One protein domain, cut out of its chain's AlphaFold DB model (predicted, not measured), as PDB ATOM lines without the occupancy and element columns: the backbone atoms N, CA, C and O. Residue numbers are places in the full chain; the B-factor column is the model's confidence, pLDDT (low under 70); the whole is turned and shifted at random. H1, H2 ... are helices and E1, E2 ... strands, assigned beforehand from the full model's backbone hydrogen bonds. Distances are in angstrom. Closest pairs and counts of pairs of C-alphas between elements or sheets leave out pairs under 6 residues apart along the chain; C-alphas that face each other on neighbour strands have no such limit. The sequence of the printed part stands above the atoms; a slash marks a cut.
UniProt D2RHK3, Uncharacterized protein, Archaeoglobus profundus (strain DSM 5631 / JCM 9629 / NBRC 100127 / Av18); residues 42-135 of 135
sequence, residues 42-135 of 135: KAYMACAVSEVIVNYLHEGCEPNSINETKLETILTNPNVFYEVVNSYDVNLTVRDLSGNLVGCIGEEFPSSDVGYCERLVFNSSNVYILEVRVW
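Overview. This is residues 42 to 135 of the 135 residues of an uncharacterized protein of Archaeoglobus profundus (strain DSM 5631 / JCM 9629 / NBRC 100127 / Av18) (UniProt D2RHK3). One twisted antiparallel sheet of four strands makes a wall, and three helices cover one of its faces while the other face is bare. H1, the longest helix, runs along the half of the sheet made by E3 and E4; H2 sits slantwise over the other half, and H3 packs on both H1 and H2, joined to H2 by a corner. The printed part has 94 residues, with three named helices and then four named strands in the order H1 H2 H3 E1 E2 E3 E4, and the sheet's order is E2 E1 E4 E3. The class is mixed, helices and strands. The whole is compact, with a radius of gyration of the C-alphas of 12.4 A, and rounded, with spans of 37 by 28 by 23 A.

Along the chain. Find C-alpha 42 at (155.003, 124.910, 94.708); from there H1 runs through residues 42 to 58 and covers 24.0 A. Read on to H2, residues 68 to 76, 12.2 A long, and then to H3, residues 78 to 85, 10.5 A. The strands begin at C-alpha 90, at (161.637, 133.344, 95.699), where E1, residues 90 to 96, sets out over 20.1 A. E2 follows with residues 101 to 106, 14.6 A. E3 takes residues 115 to 122, 23.3 A, and E4 takes residues 127 to 134, 22.9 A, ending at C-alpha 134 at (157.959, 130.605, 95.405).

Arrangement. Start with the sheet, where E1 and E4 are the inner strands and E2 and E3 the edge strands. E1 and E4 are antiparallel at 162 degrees between their directions; look for N 93 and O 131, within hydrogen-bond range at 2.9 A. E1 and E2 form a hairpin, antiparallel at 172 degrees, with N 94 and O 103 at 2.8 A. E3 and E4 form the other hairpin, antiparallel at 161 degrees, with N 119 and O 130 at 2.9 A. From edge to edge the strands' lines turn by 45 degrees. Move outward to H1, which is on the sheet at a height of 7.4 A, over E4 and E3, and runs along the strands, at 22 degrees to E3 on the local plane. Its closest C-alphas to E3 are those of Ala 43 and Gly 115, 4.1 A apart. H2 is on the same face of the sheet as H1, at a height over the sheet of 9.1 A; it lies over E1 and runs slantwise to the strands, at 45 degrees to E1 on the local plane. H1 touches H2 with residues 56 to 57 alone, closest at the C-alphas of Leu 57 and Lys 70, 5.9 A, at a steep tilt of 51 degrees, opposite ways. H3 is on the sheet too, with 12 pairs of C-alphas within 10 A. H1 touches H3 with residues 49 to 56 alone, closest at the C-alphas of Val 49 and Val 85, 6.0 A; their lines are only just about perpendicular, at 71 degrees. H2 and H3 touch only at the corner by their link, closest at the C-alphas of Ile 74 and Phe 81, 5.0 A. In H1, H2 and H3 every O i to N i+4 pair is within hydrogen-bond range.

Size, cuts and confidence. Look for the two C-alphas farthest apart, those of Glu 62 and Ser 112, at 38.2 A, while those of Lys 42 and Trp 135, the first and last printed, are 6.5 A apart. The printed part has no cut and no long link; E2 and E3 are apart, and their link of 8 residues is short. The mean pLDDT of the printed part of this predicted model is 89.8, and no printed residue is under 70.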
ATOM      1  N   LYS A  42     154.441 123.626  94.283       85.44
ATOM      2  CA  LYS A  42     155.003 124.910  94.708       85.44
ATOM      3  C   LYS A  42     154.957 125.115  96.219       85.44
ATOM      4  O   LYS A  42     155.871 125.701  96.785       85.44
ATOM      5  N   ALA A  43     153.923 124.628  96.905       85.81
ATOM      6  CA  ALA A  43     153.866 124.684  98.365       85.81
ATOM      7  C   ALA A  43     154.949 123.789  98.991       85.81
ATOM      8  O   ALA A  43     155.596 124.196  99.955       85.81
ATOM      9  N   TYR A  44     155.221 122.617  98.403       87.19
ATOM     10  CA  TYR A  44     156.358 121.784  98.810       87.19
ATOM     11  C   TYR A  44     157.696 122.493  98.592       87.19
ATOM     12  O   TYR A  44     158.536 122.490  99.492       87.19
ATOM     13  N   MET A  45     157.877 123.150  97.444       88.44
ATOM     14  CA  MET A  45     159.065 123.966  97.184       88.44
ATOM     15  C   MET A  45     159.207 125.110  98.197       88.44
ATOM     16  O   MET A  45     160.291 125.290  98.748       88.44
ATOM     17  N   ALA A  46     158.123 125.819  98.529       91.69
ATOM     18  CA  ALA A  46     158.141 126.873  99.545       91.69
ATOM     19  C   ALA A  46     158.559 126.330 100.921       91.69
ATOM     20  O   ALA A  46     159.346 126.960 101.628       91.69
ATOM     21  N   CYS A  47     158.068 125.143 101.295       91.25
ATOM     22  CA  CYS A  47     158.442 124.458 102.532       91.25
ATOM     23  C   CYS A  47     159.908 124.011 102.556       91.25
ATOM     24  O   CYS A  47     160.541 124.072 103.611       91.25
ATOM     25  N   ALA A  48     160.443 123.569 101.417       90.56
ATOM     26  CA  ALA A  48     161.845 123.186 101.287       90.56
ATOM     27  C   ALA A  48     162.766 124.413 101.369       90.56
ATOM     28  O   ALA A  48     163.734 124.408 102.126       90.56
ATOM     29  N   VAL A  49     162.434 125.497 100.662       92.44
ATOM     30  CA  VAL A  49     163.194 126.756 100.712       92.44
ATOM     31  C   VAL A  49     163.155 127.366 102.113       92.44
ATOM     32  O   VAL A  49     164.190 127.798 102.624       92.44
ATOM     33  N   SER A  50     161.997 127.350 102.781       93.94
ATOM     34  CA  SER A  50     161.902 127.830 104.163       93.94
ATOM     35  C   SER A  50     162.759 127.009 105.126       93.94
ATOM     36  O   SER A  50     163.325 127.570 106.060       93.94
ATOM     37  N   GLU A  51     162.934 125.710 104.880       92.56
ATOM     38  CA  GLU A  51     163.861 124.881 105.652       92.56
ATOM     39  C   GLU A  51     165.312 125.292 105.471       92.56
ATOM     40  O   GLU A  51     166.042 125.412 106.452       92.56
ATOM     41  N   VAL A  52     165.724 125.542 104.230       93.19
ATOM     42  CA  VAL A  52     167.088 125.971 103.915       93.19
ATOM     43  C   VAL A  52     167.404 127.307 104.591       93.19
ATOM     44  O   VAL A  52     168.447 127.434 105.234       93.19
ATOM     45  N   ILE A  53     166.474 128.266 104.532       93.50
ATOM     46  CA  ILE A  53     166.607 129.558 105.219       93.50
ATOM     47  C   ILE A  53     166.733 129.345 106.731       93.50
ATOM     48  O   ILE A  53     167.665 129.858 107.347       93.50
ATOM     49  N   VAL A  54     165.837 128.561 107.341       92.88
ATOM     50  CA  VAL A  54     165.884 128.297 108.788       92.88
ATOM     51  C   VAL A  54     167.192 127.615 109.190       92.88
ATOM     52  O   VAL A  54     167.798 128.021 110.178       92.88
ATOM     53  N   ASN A  55     167.669 126.638 108.420       91.75
ATOM     54  CA  ASN A  55     168.927 125.946 108.695       91.75
ATOM     55  C   ASN A  55     170.126 126.899 108.639       91.75
ATOM     56  O   ASN A  55     170.978 126.862 109.528       91.75
ATOM     57  N   TYR A  56     170.167 127.796 107.650       92.69
ATOM     58  CA  TYR A  56     171.192 128.836 107.578       92.69
ATOM     59  C   TYR A  56     171.164 129.750 108.811       92.69
ATOM     60  O   TYR A  56     172.212 130.031 109.402       92.69
ATOM     61  N   LEU A  57     169.968 130.184 109.221       92.69
ATOM     62  CA  LEU A  57     169.773 131.036 110.395       92.69
ATOM     63  C   LEU A  57     170.136 130.323 111.704       92.69
ATOM     64  O   LEU A  57     170.587 130.974 112.642       92.69
ATOM     65  N   HIS A  58     169.952 129.007 111.771       91.25
ATOM     66  CA  HIS A  58     170.232 128.202 112.956       91.25
ATOM     67  C   HIS A  58     171.717 127.854 113.122       91.25
ATOM     68  O   HIS A  58     172.175 127.560 114.226       91.25
ATOM     69  N   GLU A  59     172.490 127.866 112.036       87.69
ATOM     70  CA  GLU A  59     173.890 127.459 112.067       87.69
ATOM     71  C   GLU A  59     174.708 128.352 113.021       87.69
ATOM     72  O   GLU A  59     174.902 129.551 112.779       87.69
ATOM     73  N   GLY A  60     175.216 127.720 114.088       81.50
ATOM     74  CA  GLY A  60     175.999 128.350 115.153       81.50
ATOM     75  C   GLY A  60     175.198 128.756 116.398       81.50
ATOM     76  O   GLY A  60     175.774 129.395 117.278       81.50
ATOM     77  N   CYS A  61     173.911 128.405 116.489       84.06
ATOM     78  CA  CYS A  61     173.031 128.735 117.616       84.06
ATOM     79  C   CYS A  61     172.580 127.503 118.421       84.06
ATOM     80  O   CYS A  61     172.655 126.367 117.959       84.06
ATOM     81  N   GLU A  62     172.093 127.750 119.642       80.62
ATOM     82  CA  GLU A  62     171.402 126.755 120.474       80.62
ATOM     83  C   GLU A  62     170.116 126.254 119.791       80.62
ATOM     84  O   GLU A  62     169.494 127.028 119.056       80.62
ATOM     85  N   PRO A  63     169.660 125.015 120.074       75.69
ATOM     86  CA  PRO A  63     168.422 124.461 119.531       75.69
ATOM     87  C   PRO A  63     167.233 125.419 119.677       75.69
ATOM     88  O   PRO A  63     167.019 126.004 120.737       75.69
ATOM     89  N   ASN A  64     166.437 125.549 118.613       77.19
ATOM     90  CA  ASN A  64     165.305 126.480 118.516       77.19
ATOM     91  C   ASN A  64     165.657 127.975 118.624       77.19
ATOM     92  O   ASN A  64     164.757 128.768 118.869       77.19
ATOM     93  N   SER A  65     166.914 128.381 118.428       85.75
ATOM     94  CA  SER A  65     167.305 129.793 118.333       85.75
ATOM     95  C   SER A  65     167.844 130.132 116.943       85.75
ATOM     96  O   SER A  65     168.464 129.289 116.297       85.75
ATOM     97  N   ILE A  66     167.633 131.356 116.466       90.75
ATOM     98  CA  ILE A  66     168.226 131.853 115.223       90.75
ATOM     99  C   ILE A  66     169.286 132.918 115.477       90.75
ATOM    100  O   ILE A  66     169.223 133.692 116.431       90.75
ATOM    101  N   ASN A  67     170.240 132.998 114.558       91.12
ATOM    102  CA  ASN A  67     171.248 134.035 114.534       91.12
ATOM    103  C   ASN A  67     170.681 135.318 113.900       91.12
ATOM    104  O   ASN A  67     170.512 135.401 112.682       91.12
ATOM    105  N   GLU A  68     170.428 136.344 114.716       88.56
ATOM    106  CA  GLU A  68     169.902 137.631 114.237       88.56
ATOM    107  C   GLU A  68     170.834 138.337 113.249       88.56
ATOM    108  O   GLU A  68     170.353 138.933 112.292       88.56
ATOM    109  N   THR A  69     172.156 138.215 113.407       90.81
ATOM    110  CA  THR A  69     173.095 138.840 112.457       90.81
ATOM    111  C   THR A  69     173.000 138.206 111.072       90.81
ATOM    112  O   THR A  69     173.100 138.897 110.060       90.81
ATOM    113  N   LYS A  70     172.733 136.898 111.005       92.25
ATOM    114  CA  LYS A  70     172.473 136.196 109.743       92.25
ATOM    115  C   LYS A  70     171.121 136.568 109.145       92.25
ATOM    116  O   LYS A  70     171.029 136.710 107.929       92.25
ATOM    117  N   LEU A  71     170.101 136.761 109.984       92.62
ATOM    118  CA  LEU A  71     168.797 137.257 109.541       92.62
ATOM    119  C   LEU A  71     168.928 138.650 108.917       92.62
ATOM    120  O   LEU A  71     168.472 138.865 107.798       92.62
ATOM    121  N   GLU A  72     169.616 139.566 109.596       92.56
ATOM    122  CA  GLU A  72     169.902 140.908 109.083       92.56
ATOM    123  C   GLU A  72     170.736 140.856 107.793       92.56
ATOM    124  O   GLU A  72     170.437 141.562 106.829       92.56
ATOM    125  N   THR A  73     171.735 139.971 107.728       93.44
ATOM    126  CA  THR A  73     172.572 139.789 106.532       93.44
ATOM    127  C   THR A  73     171.749 139.321 105.334       93.44
ATOM    128  O   THR A  73     171.877 139.894 104.255       93.44
ATOM    129  N   ILE A  74     170.877 138.322 105.507       94.25
ATOM    130  CA  ILE A  74     169.986 137.866 104.432       94.25
ATOM    131  C   ILE A  74     169.059 138.993 103.982       94.25
ATOM    132  O   ILE A  74     168.890 139.181 102.786       94.25
ATOM    133  N   LEU A  75     168.476 139.754 104.910       93.88
ATOM    134  CA  LEU A  75     167.507 140.803 104.575       93.88
ATOM    135  C   LEU A  75     168.133 142.028 103.894       93.88
ATOM    136  O   LEU A  75     167.432 142.766 103.207       93.88
ATOM    137  N   THR A  76     169.431 142.257 104.082       93.75
ATOM    138  CA  THR A  76     170.143 143.419 103.524       93.75
ATOM    139  C   THR A  76     171.006 143.081 102.311       93.75
ATOM    140  O   THR A  76     171.352 143.984 101.547       93.75
ATOM    141  N   ASN A  77     171.341 141.804 102.097       93.31
ATOM    142  CA  ASN A  77     172.216 141.361 101.016       93.31
ATOM    143  C   ASN A  77     171.530 140.321 100.106       93.31
ATOM    144  O   ASN A  77     171.564 139.122 100.402       93.31
ATOM    145  N   PRO A  78     170.986 140.753  98.951       89.81
ATOM    146  CA  PRO A  78     170.334 139.862  97.991       89.81
ATOM    147  C   PRO A  78     171.226 138.720  97.503       89.81
ATOM    148  O   PRO A  78     170.734 137.618  97.286       89.81
ATOM    149  N   ASN A  79     172.536 138.948  97.365       91.31
ATOM    150  CA  ASN A  79     173.450 137.911  96.886       91.31
ATOM    151  C   ASN A  79     173.536 136.752  97.884       91.31
ATOM    152  O   ASN A  79     173.439 135.598  97.486       91.31
ATOM    153  N   VAL A  80     173.638 137.058  99.183       92.62
ATOM    154  CA  VAL A  80     173.659 136.030 100.238       92.62
ATOM    155  C   VAL A  80     172.327 135.291 100.288       92.62
ATOM    156  O   VAL A  80     172.310 134.070 100.410       92.62
ATOM    157  N   PHE A  81     171.208 136.010 100.159       93.31
ATOM    158  CA  PHE A  81     169.891 135.382 100.100       93.31
ATOM    159  C   PHE A  81     169.800 134.361  98.959       93.31
ATOM    160  O   PHE A  81     169.492 133.199  99.218       93.31
ATOM    161  N   TYR A  82     170.134 134.759  97.727       91.94
ATOM    162  CA  TYR A  82     170.067 133.875  96.560       91.94
ATOM    163  C   TYR A  82     171.093 132.735  96.591       91.94
ATOM    164  O   TYR A  82     170.788 131.645  96.111       91.94
ATOM    165  N   GLU A  83     172.264 132.931  97.203       91.50
ATOM    166  CA  GLU A  83     173.217 131.842  97.471       91.50
ATOM    167  C   GLU A  83     172.647 130.805  98.448       91.50
ATOM    168  O   GLU A  83     172.842 129.605  98.251       91.50
ATOM    169  N   VAL A  84     171.917 131.250  99.477       90.62
ATOM    170  CA  VAL A  84     171.280 130.359 100.458       90.62
ATOM    171  C   VAL A  84     170.119 129.598  99.829       90.62
ATOM    172  O   VAL A  84     170.055 128.379  99.965       90.62
ATOM    173  N   VAL A  85     169.199 130.282  99.142       89.94
ATOM    174  CA  VAL A  85     167.999 129.627  98.588       89.94
ATOM    175  C   VAL A  85     168.260 128.873  97.282       89.94
ATOM    176  O   VAL A  85     167.474 127.995  96.930       89.94
ATOM    177  N   ASN A  86     169.349 129.193  96.572       86.12
ATOM    178  CA  ASN A  86     169.732 128.609  95.283       86.12
ATOM    179  C   ASN A  86     168.588 128.606  94.238       86.12
ATOM    180  O   ASN A  86     168.437 127.668  93.455       86.12
ATOM    181  N   SER A  87     167.750 129.646  94.260       77.06
ATOM    182  CA  SER A  87     166.601 129.851  93.371       77.06
ATOM    183  C   SER A  87     166.321 131.347  93.231       77.06
ATOM    184  O   SER A  87     166.505 132.081  94.198       77.06
ATOM    185  N   TYR A  88     165.879 131.795  92.053       73.38
ATOM    186  CA  TYR A  88     165.608 133.213  91.770       73.38
ATOM    187  C   TYR A  88     164.130 133.589  91.959       73.38
ATOM    188  O   TYR A  88     163.838 134.691  92.414       73.38
ATOM    189  N   ASP A  89     163.209 132.650  91.727       90.00
ATOM    190  CA  ASP A  89     161.762 132.843  91.887       90.00
ATOM    191  C   ASP A  89     161.326 132.629  93.348       90.00
ATOM    192  O   ASP A  89     160.566 131.715  93.685       90.00
ATOM    193  N   VAL A  90     161.892 133.429  94.256       92.12
ATOM    194  CA  VAL A  90     161.637 133.344  95.699       92.12
ATOM    195  C   VAL A  90     161.458 134.736  96.288       92.12
ATOM    196  O   VAL A  90     162.224 135.656  96.005       92.12
ATOM    197  N   ASN A  91     160.488 134.866  97.187       94.88
ATOM    198  CA  ASN A  91     160.326 136.017  98.062       94.88
ATOM    199  C   ASN A  91     160.306 135.566  99.527       94.88
ATOM    200  O   ASN A  91     159.618 134.609  99.887       94.88
ATOM    201  N   LEU A  92     161.052 136.271 100.372       95.19
ATOM    202  CA  LEU A  92     161.046 136.118 101.819       95.19
ATOM    203  C   LEU A  92     160.531 137.413 102.443       95.19
ATOM    204  O   LEU A  92     161.150 138.469 102.324       95.19
ATOM    205  N   THR A  93     159.428 137.317 103.173       96.06
ATOM    206  CA  THR A  93     158.919 138.388 104.029       96.06
ATOM    207  C   THR A  93     159.083 137.973 105.485       96.06
ATOM    208  O   THR A  93     158.710 136.867 105.867       96.06
ATOM    209  N   VAL A  94     159.639 138.854 106.312       95.69
ATOM    210  CA  VAL A  94     159.853 138.608 107.742       95.69
ATOM    211  C   VAL A  94     159.029 139.595 108.545       95.69
ATOM    212  O   VAL A  94     159.135 140.811 108.352       95.69
ATOM    213  N   ARG A  95     158.221 139.072 109.465       95.50
ATOM    214  CA  ARG A  95     157.426 139.867 110.404       95.50
ATOM    215  C   ARG A  95     157.796 139.554 111.839       95.50
ATOM    216  O   ARG A  95     158.264 138.459 112.140       95.50
ATOM    217  N   ASP A  96     157.563 140.506 112.727       92.88
ATOM    218  CA  ASP A  96     157.556 140.231 114.161       92.88
ATOM    219  C   ASP A  96     156.230 139.567 114.582       92.88
ATOM    220  O   ASP A  96     155.261 139.506 113.819       92.88
ATOM    221  N   LEU A  97     156.162 139.087 115.825       90.75
ATOM    222  CA  LEU A  97     154.940 138.501 116.390       90.75
ATOM    223  C   LEU A  97     153.760 139.491 116.474       90.75
ATOM    224  O   LEU A  97     152.610 139.074 116.589       90.75
ATOM    225  N   SER A  98     154.034 140.798 116.424       90.19
ATOM    226  CA  SER A  98     153.005 141.846 116.405       90.19
ATOM    227  C   SER A  98     152.457 142.104 114.992       90.19
ATOM    228  O   SER A  98     151.508 142.871 114.839       90.19
ATOM    229  N   GLY A  99     153.027 141.463 113.966       87.44
ATOM    230  CA  GLY A  99     152.661 141.606 112.558       87.44
ATOM    231  C   GLY A  99     153.391 142.731 111.813       87.44
ATOM    232  O   GLY A  99     153.130 142.930 110.619       87.44
ATOM    233  N   ASN A 100     154.308 143.453 112.466       93.12
ATOM    234  CA  ASN A 100     155.090 144.508 111.827       93.12
ATOM    235  C   ASN A 100     156.112 143.906 110.866       93.12
ATOM    236  O   ASN A 100     156.734 142.883 111.152       93.12
ATOM    237  N   LEU A 101     156.309 144.570 109.727       93.94
ATOM    238  CA  LEU A 101     157.317 144.179 108.752       93.94
ATOM    239  C   LEU A 101     158.718 144.469 109.306       93.94
ATOM    240  O   LEU A 101     159.052 145.625 109.559       93.94
ATOM    241  N   VAL A 102     159.529 143.423 109.447       93.12
ATOM    242  CA  VAL A 102     160.955 143.527 109.792       93.12
ATOM    243  C   VAL A 102     161.778 143.714 108.522       93.12
ATOM    244  O   VAL A 102     162.665 144.560 108.473       93.12
ATOM    245  N   GLY A 103     161.454 142.960 107.471       93.75
ATOM    246  CA  GLY A 103     162.111 143.079 106.175       93.75
ATOM    247  C   GLY A 103     161.445 142.227 105.102       93.75
ATOM    248  O   GLY A 103     160.670 141.319 105.397       93.75
ATOM    249  N   CYS A 104     161.740 142.541 103.846       94.19
ATOM    250  CA  CYS A 104     161.310 141.772 102.686       94.19
ATOM    251  C   CYS A 104     162.451 141.740 101.673       94.19
ATOM    252  O   CYS A 104     163.070 142.777 101.419       94.19
ATOM    253  N   ILE A 105     162.731 140.565 101.118       94.56
ATOM    254  CA  ILE A 105     163.749 140.373 100.091       94.56
ATOM    255  C   ILE A 105     163.296 139.338  99.063       94.56
ATOM    256  O   ILE A 105     162.468 138.477  99.353       94.56
ATOM    257  N   GLY A 106     163.855 139.429  97.862       90.12
ATOM    258  CA  GLY A 106     163.489 138.600  96.725       90.12
ATOM    259  C   GLY A 106     162.686 139.376  95.692       90.12
ATOM    260  O   GLY A 106     162.464 140.583  95.825       90.12
ATOM    261  N   GLU A 107     162.267 138.677  94.649       86.38
ATOM    262  CA  GLU A 107     161.477 139.269  93.576       86.38
ATOM    263  C   GLU A 107     160.021 139.509  94.004       86.38
ATOM    264  O   GLU A 107     159.531 138.977  95.008       86.38
ATOM    265  N   GLU A 108     159.329 140.373  93.263       87.12
ATOM    266  CA  GLU A 108     157.902 140.598  93.460       87.12
ATOM    267  C   GLU A 108     157.133 139.372  92.959       87.12
ATOM    268  O   GLU A 108     157.255 138.975  91.802       87.12
ATOM    269  N   PHE A 109     156.351 138.753  93.841       85.62
ATOM    270  CA  PHE A 109     155.639 137.525  93.508       85.62
ATOM    271  C   PHE A 109     154.429 137.803  92.592       85.62
ATOM    272  O   PHE A 109     153.734 138.811  92.762       85.62
ATOM    273  N   PRO A 110     154.118 136.901  91.642       86.56
ATOM    274  CA  PRO A 110     152.993 137.062  90.728       86.56
ATOM    275  C   PRO A 110     151.639 136.910  91.439       86.56
ATOM    276  O   PRO A 110     151.515 136.312  92.506       86.56
ATOM    277  N   SER A 111     150.569 137.413  90.813       81.31
ATOM    278  CA  SER A 111     149.209 137.372  91.377       81.31
ATOM    279  C   SER A 111     148.572 135.976  91.423       81.31
ATOM    280  O   SER A 111     147.519 135.802  92.035       81.31
ATOM    281  N   SER A 112     149.155 134.989  90.742       81.56
ATOM    282  CA  SER A 112     148.625 133.626  90.650       81.56
ATOM    283  C   SER A 112     149.749 132.600  90.636       81.56
ATOM    284  O   SER A 112     150.826 132.891  90.130       81.56
ATOM    285  N   ASP A 113     149.438 131.388  91.103       81.62
ATOM    286  CA  ASP A 113     150.328 130.222  91.056       81.62
ATOM    287  C   ASP A 113     151.602 130.380  91.908       81.62
ATOM    288  O   ASP A 113     152.714 130.107  91.468       81.62
ATOM    289  N   VAL A 114     151.421 130.834  93.152       87.62
ATOM    290  CA  VAL A 114     152.489 131.014  94.142       87.62
ATOM    291  C   VAL A 114     152.366 129.941  95.223       87.62
ATOM    292  O   VAL A 114     151.314 129.780  95.844       87.62
ATOM    293  N   GLY A 115     153.448 129.209  95.458       89.69
ATOM    294  CA  GLY A 115     153.629 128.373  96.635       89.69
ATOM    295  C   GLY A 115     153.917 129.227  97.860       89.69
ATOM    296  O   GLY A 115     154.685 130.179  97.781       89.69
ATOM    297  N   TYR A 116     153.314 128.887  98.995       91.50
ATOM    298  CA  TYR A 116     153.457 129.632 100.244       91.50
ATOM    299  C   TYR A 116     153.817 128.690 101.388       91.50
ATOM    300  O   TYR A 116     153.203 127.632 101.540       91.50
ATOM    301  N   CYS A 117     154.784 129.092 102.207       92.69
ATOM    302  CA  CYS A 117     155.119 128.433 103.459       92.69
ATOM    303  C   CYS A 117     155.403 129.480 104.532       92.69
ATOM    304  O   CYS A 117     156.135 130.439 104.301       92.69
ATOM    305  N   GLU A 118     154.859 129.258 105.722       94.25
ATOM    306  CA  GLU A 118     155.101 130.087 106.892       94.25
ATOM    307  C   GLU A 118     155.849 129.276 107.952       94.25
ATOM    308  O   GLU A 118     155.495 128.123 108.221       94.25
ATOM    309  N   ARG A 119     156.877 129.868 108.566       91.56
ATOM    310  CA  ARG A 119     157.585 129.275 109.705       91.56
ATOM    311  C   ARG A 119     157.750 130.282 110.832       91.56
ATOM    312  O   ARG A 119     158.106 131.434 110.611       91.56
ATOM    313  N   LEU A 120     157.557 129.803 112.055       91.75
ATOM    314  CA  LEU A 120     157.903 130.536 113.265       91.75
ATOM    315  C   LEU A 120     159.351 130.237 113.630       91.75
ATOM    316  O   LEU A 120     159.737 129.073 113.750       91.75
ATOM    317  N   VAL A 121     160.136 131.289 113.831       90.75
ATOM    318  CA  VAL A 121     161.506 131.187 114.328       90.75
ATOM    319  C   VAL A 121     161.666 132.022 115.583       90.75
ATOM    320  O   VAL A 121     161.100 133.108 115.714       90.75
ATOM    321  N   PHE A 122     162.444 131.500 116.521       89.25
ATOM    322  CA  PHE A 122     162.652 132.123 117.815       89.25
ATOM    323  C   PHE A 122     164.086 132.624 117.898       89.25
ATOM    324  O   PHE A 122     165.022 131.959 117.465       89.25
ATOM    325  N   ASN A 123     164.250 133.791 118.490       84.12
ATOM    326  CA  ASN A 123     165.482 134.210 119.124       84.12
ATOM    327  C   ASN A 123     165.208 134.328 120.632       84.12
ATOM    328  O   ASN A 123     164.062 134.460 121.054       84.12
ATOM    329  N   SER A 124     166.264 134.327 121.441       78.06
ATOM    330  CA  SER A 124     166.257 134.398 122.908       78.06
ATOM    331  C   SER A 124     165.255 135.399 123.511       78.06
ATOM    332  O   SER A 124     164.779 135.171 124.620       78.06
ATOM    333  N   SER A 125     164.917 136.475 122.790       80.81
ATOM    334  CA  SER A 125     163.958 137.501 123.229       80.81
ATOM    335  C   SER A 125     162.829 137.805 122.236       80.81
ATOM    336  O   SER A 125     161.875 138.481 122.614       80.81
ATOM    337  N   ASN A 126     162.919 137.342 120.985       86.38
ATOM    338  CA  ASN A 126     162.042 137.768 119.887       86.38
ATOM    339  C   ASN A 126     161.487 136.562 119.129       86.38
ATOM    340  O   ASN A 126     162.160 135.546 118.987       86.38
ATOM    341  N   VAL A 127     160.273 136.686 118.596       91.06
ATOM    342  CA  VAL A 127     159.680 135.687 117.699       91.06
ATOM    343  C   VAL A 127     159.437 136.345 116.354       91.06
ATOM    344  O   VAL A 127     158.826 137.416 116.292       91.06
ATOM    345  N   TYR A 128     159.910 135.692 115.298       93.12
ATOM    346  CA  TYR A 128     159.741 136.140 113.927       93.12
ATOM    347  C   TYR A 128     158.909 135.135 113.137       93.12
ATOM    348  O   TYR A 128     158.999 133.920 113.335       93.12
ATOM    349  N   ILE A 129     158.106 135.663 112.225       94.81
ATOM    350  CA  ILE A 129     157.309 134.913 111.263       94.81
ATOM    351  C   ILE A 129     158.017 135.050 109.916       94.81
ATOM    352  O   ILE A 129     158.144 136.157 109.389       94.81
ATOM    353  N   LEU A 130     158.513 133.933 109.390       95.06
ATOM    354  CA  LEU A 130     159.104 133.842 108.060       95.06
ATOM    355  C   LEU A 130     158.025 133.402 107.075       95.06
ATOM    356  O   LEU A 130     157.558 132.266 107.136       95.06
ATOM    357  N   GLU A 131     157.660 134.285 106.158       95.12
ATOM    358  CA  GLU A 131     156.764 134.004 105.044       95.12
ATOM    359  C   GLU A 131     157.601 133.798 103.777       95.12
ATOM    360  O   GLU A 131     158.209 134.738 103.260       95.12
ATOM    361  N   VAL A 132     157.628 132.571 103.263       94.38
ATOM    362  CA  VAL A 132     158.364 132.202 102.050       94.38
ATOM    363  C   VAL A 132     157.380 131.941 100.924       94.38
ATOM    364  O   VAL A 132     156.446 131.147 101.064       94.38
ATOM    365  N   ARG A 133     157.605 132.607  99.795       93.88
ATOM    366  CA  ARG A 133     156.822 132.476  98.568       93.88
ATOM    367  C   ARG A 133     157.725 132.033  97.426       93.88
ATOM    368  O   ARG A 133     158.828 132.552  97.308       93.88
ATOM    369  N   VAL A 134     157.253 131.101  96.603       91.62
ATOM    370  CA  VAL A 134     157.959 130.605  95.405       91.62
ATOM    371  C   VAL A 134     156.988 130.473  94.238       91.62
ATOM    372  O   VAL A 134     155.805 130.208  94.476       91.62
ATOM    373  N   TRP A 135     157.440 130.640  92.998       89.62
ATOM    374  CA  TRP A 135     156.583 130.521  91.811       89.62
ATOM    375  C   TRP A 135     157.292 129.882  90.623       89.62
ATOM    376  O   TRP A 135     158.533 129.805  90.635       89.62
TER     377      TRP A 135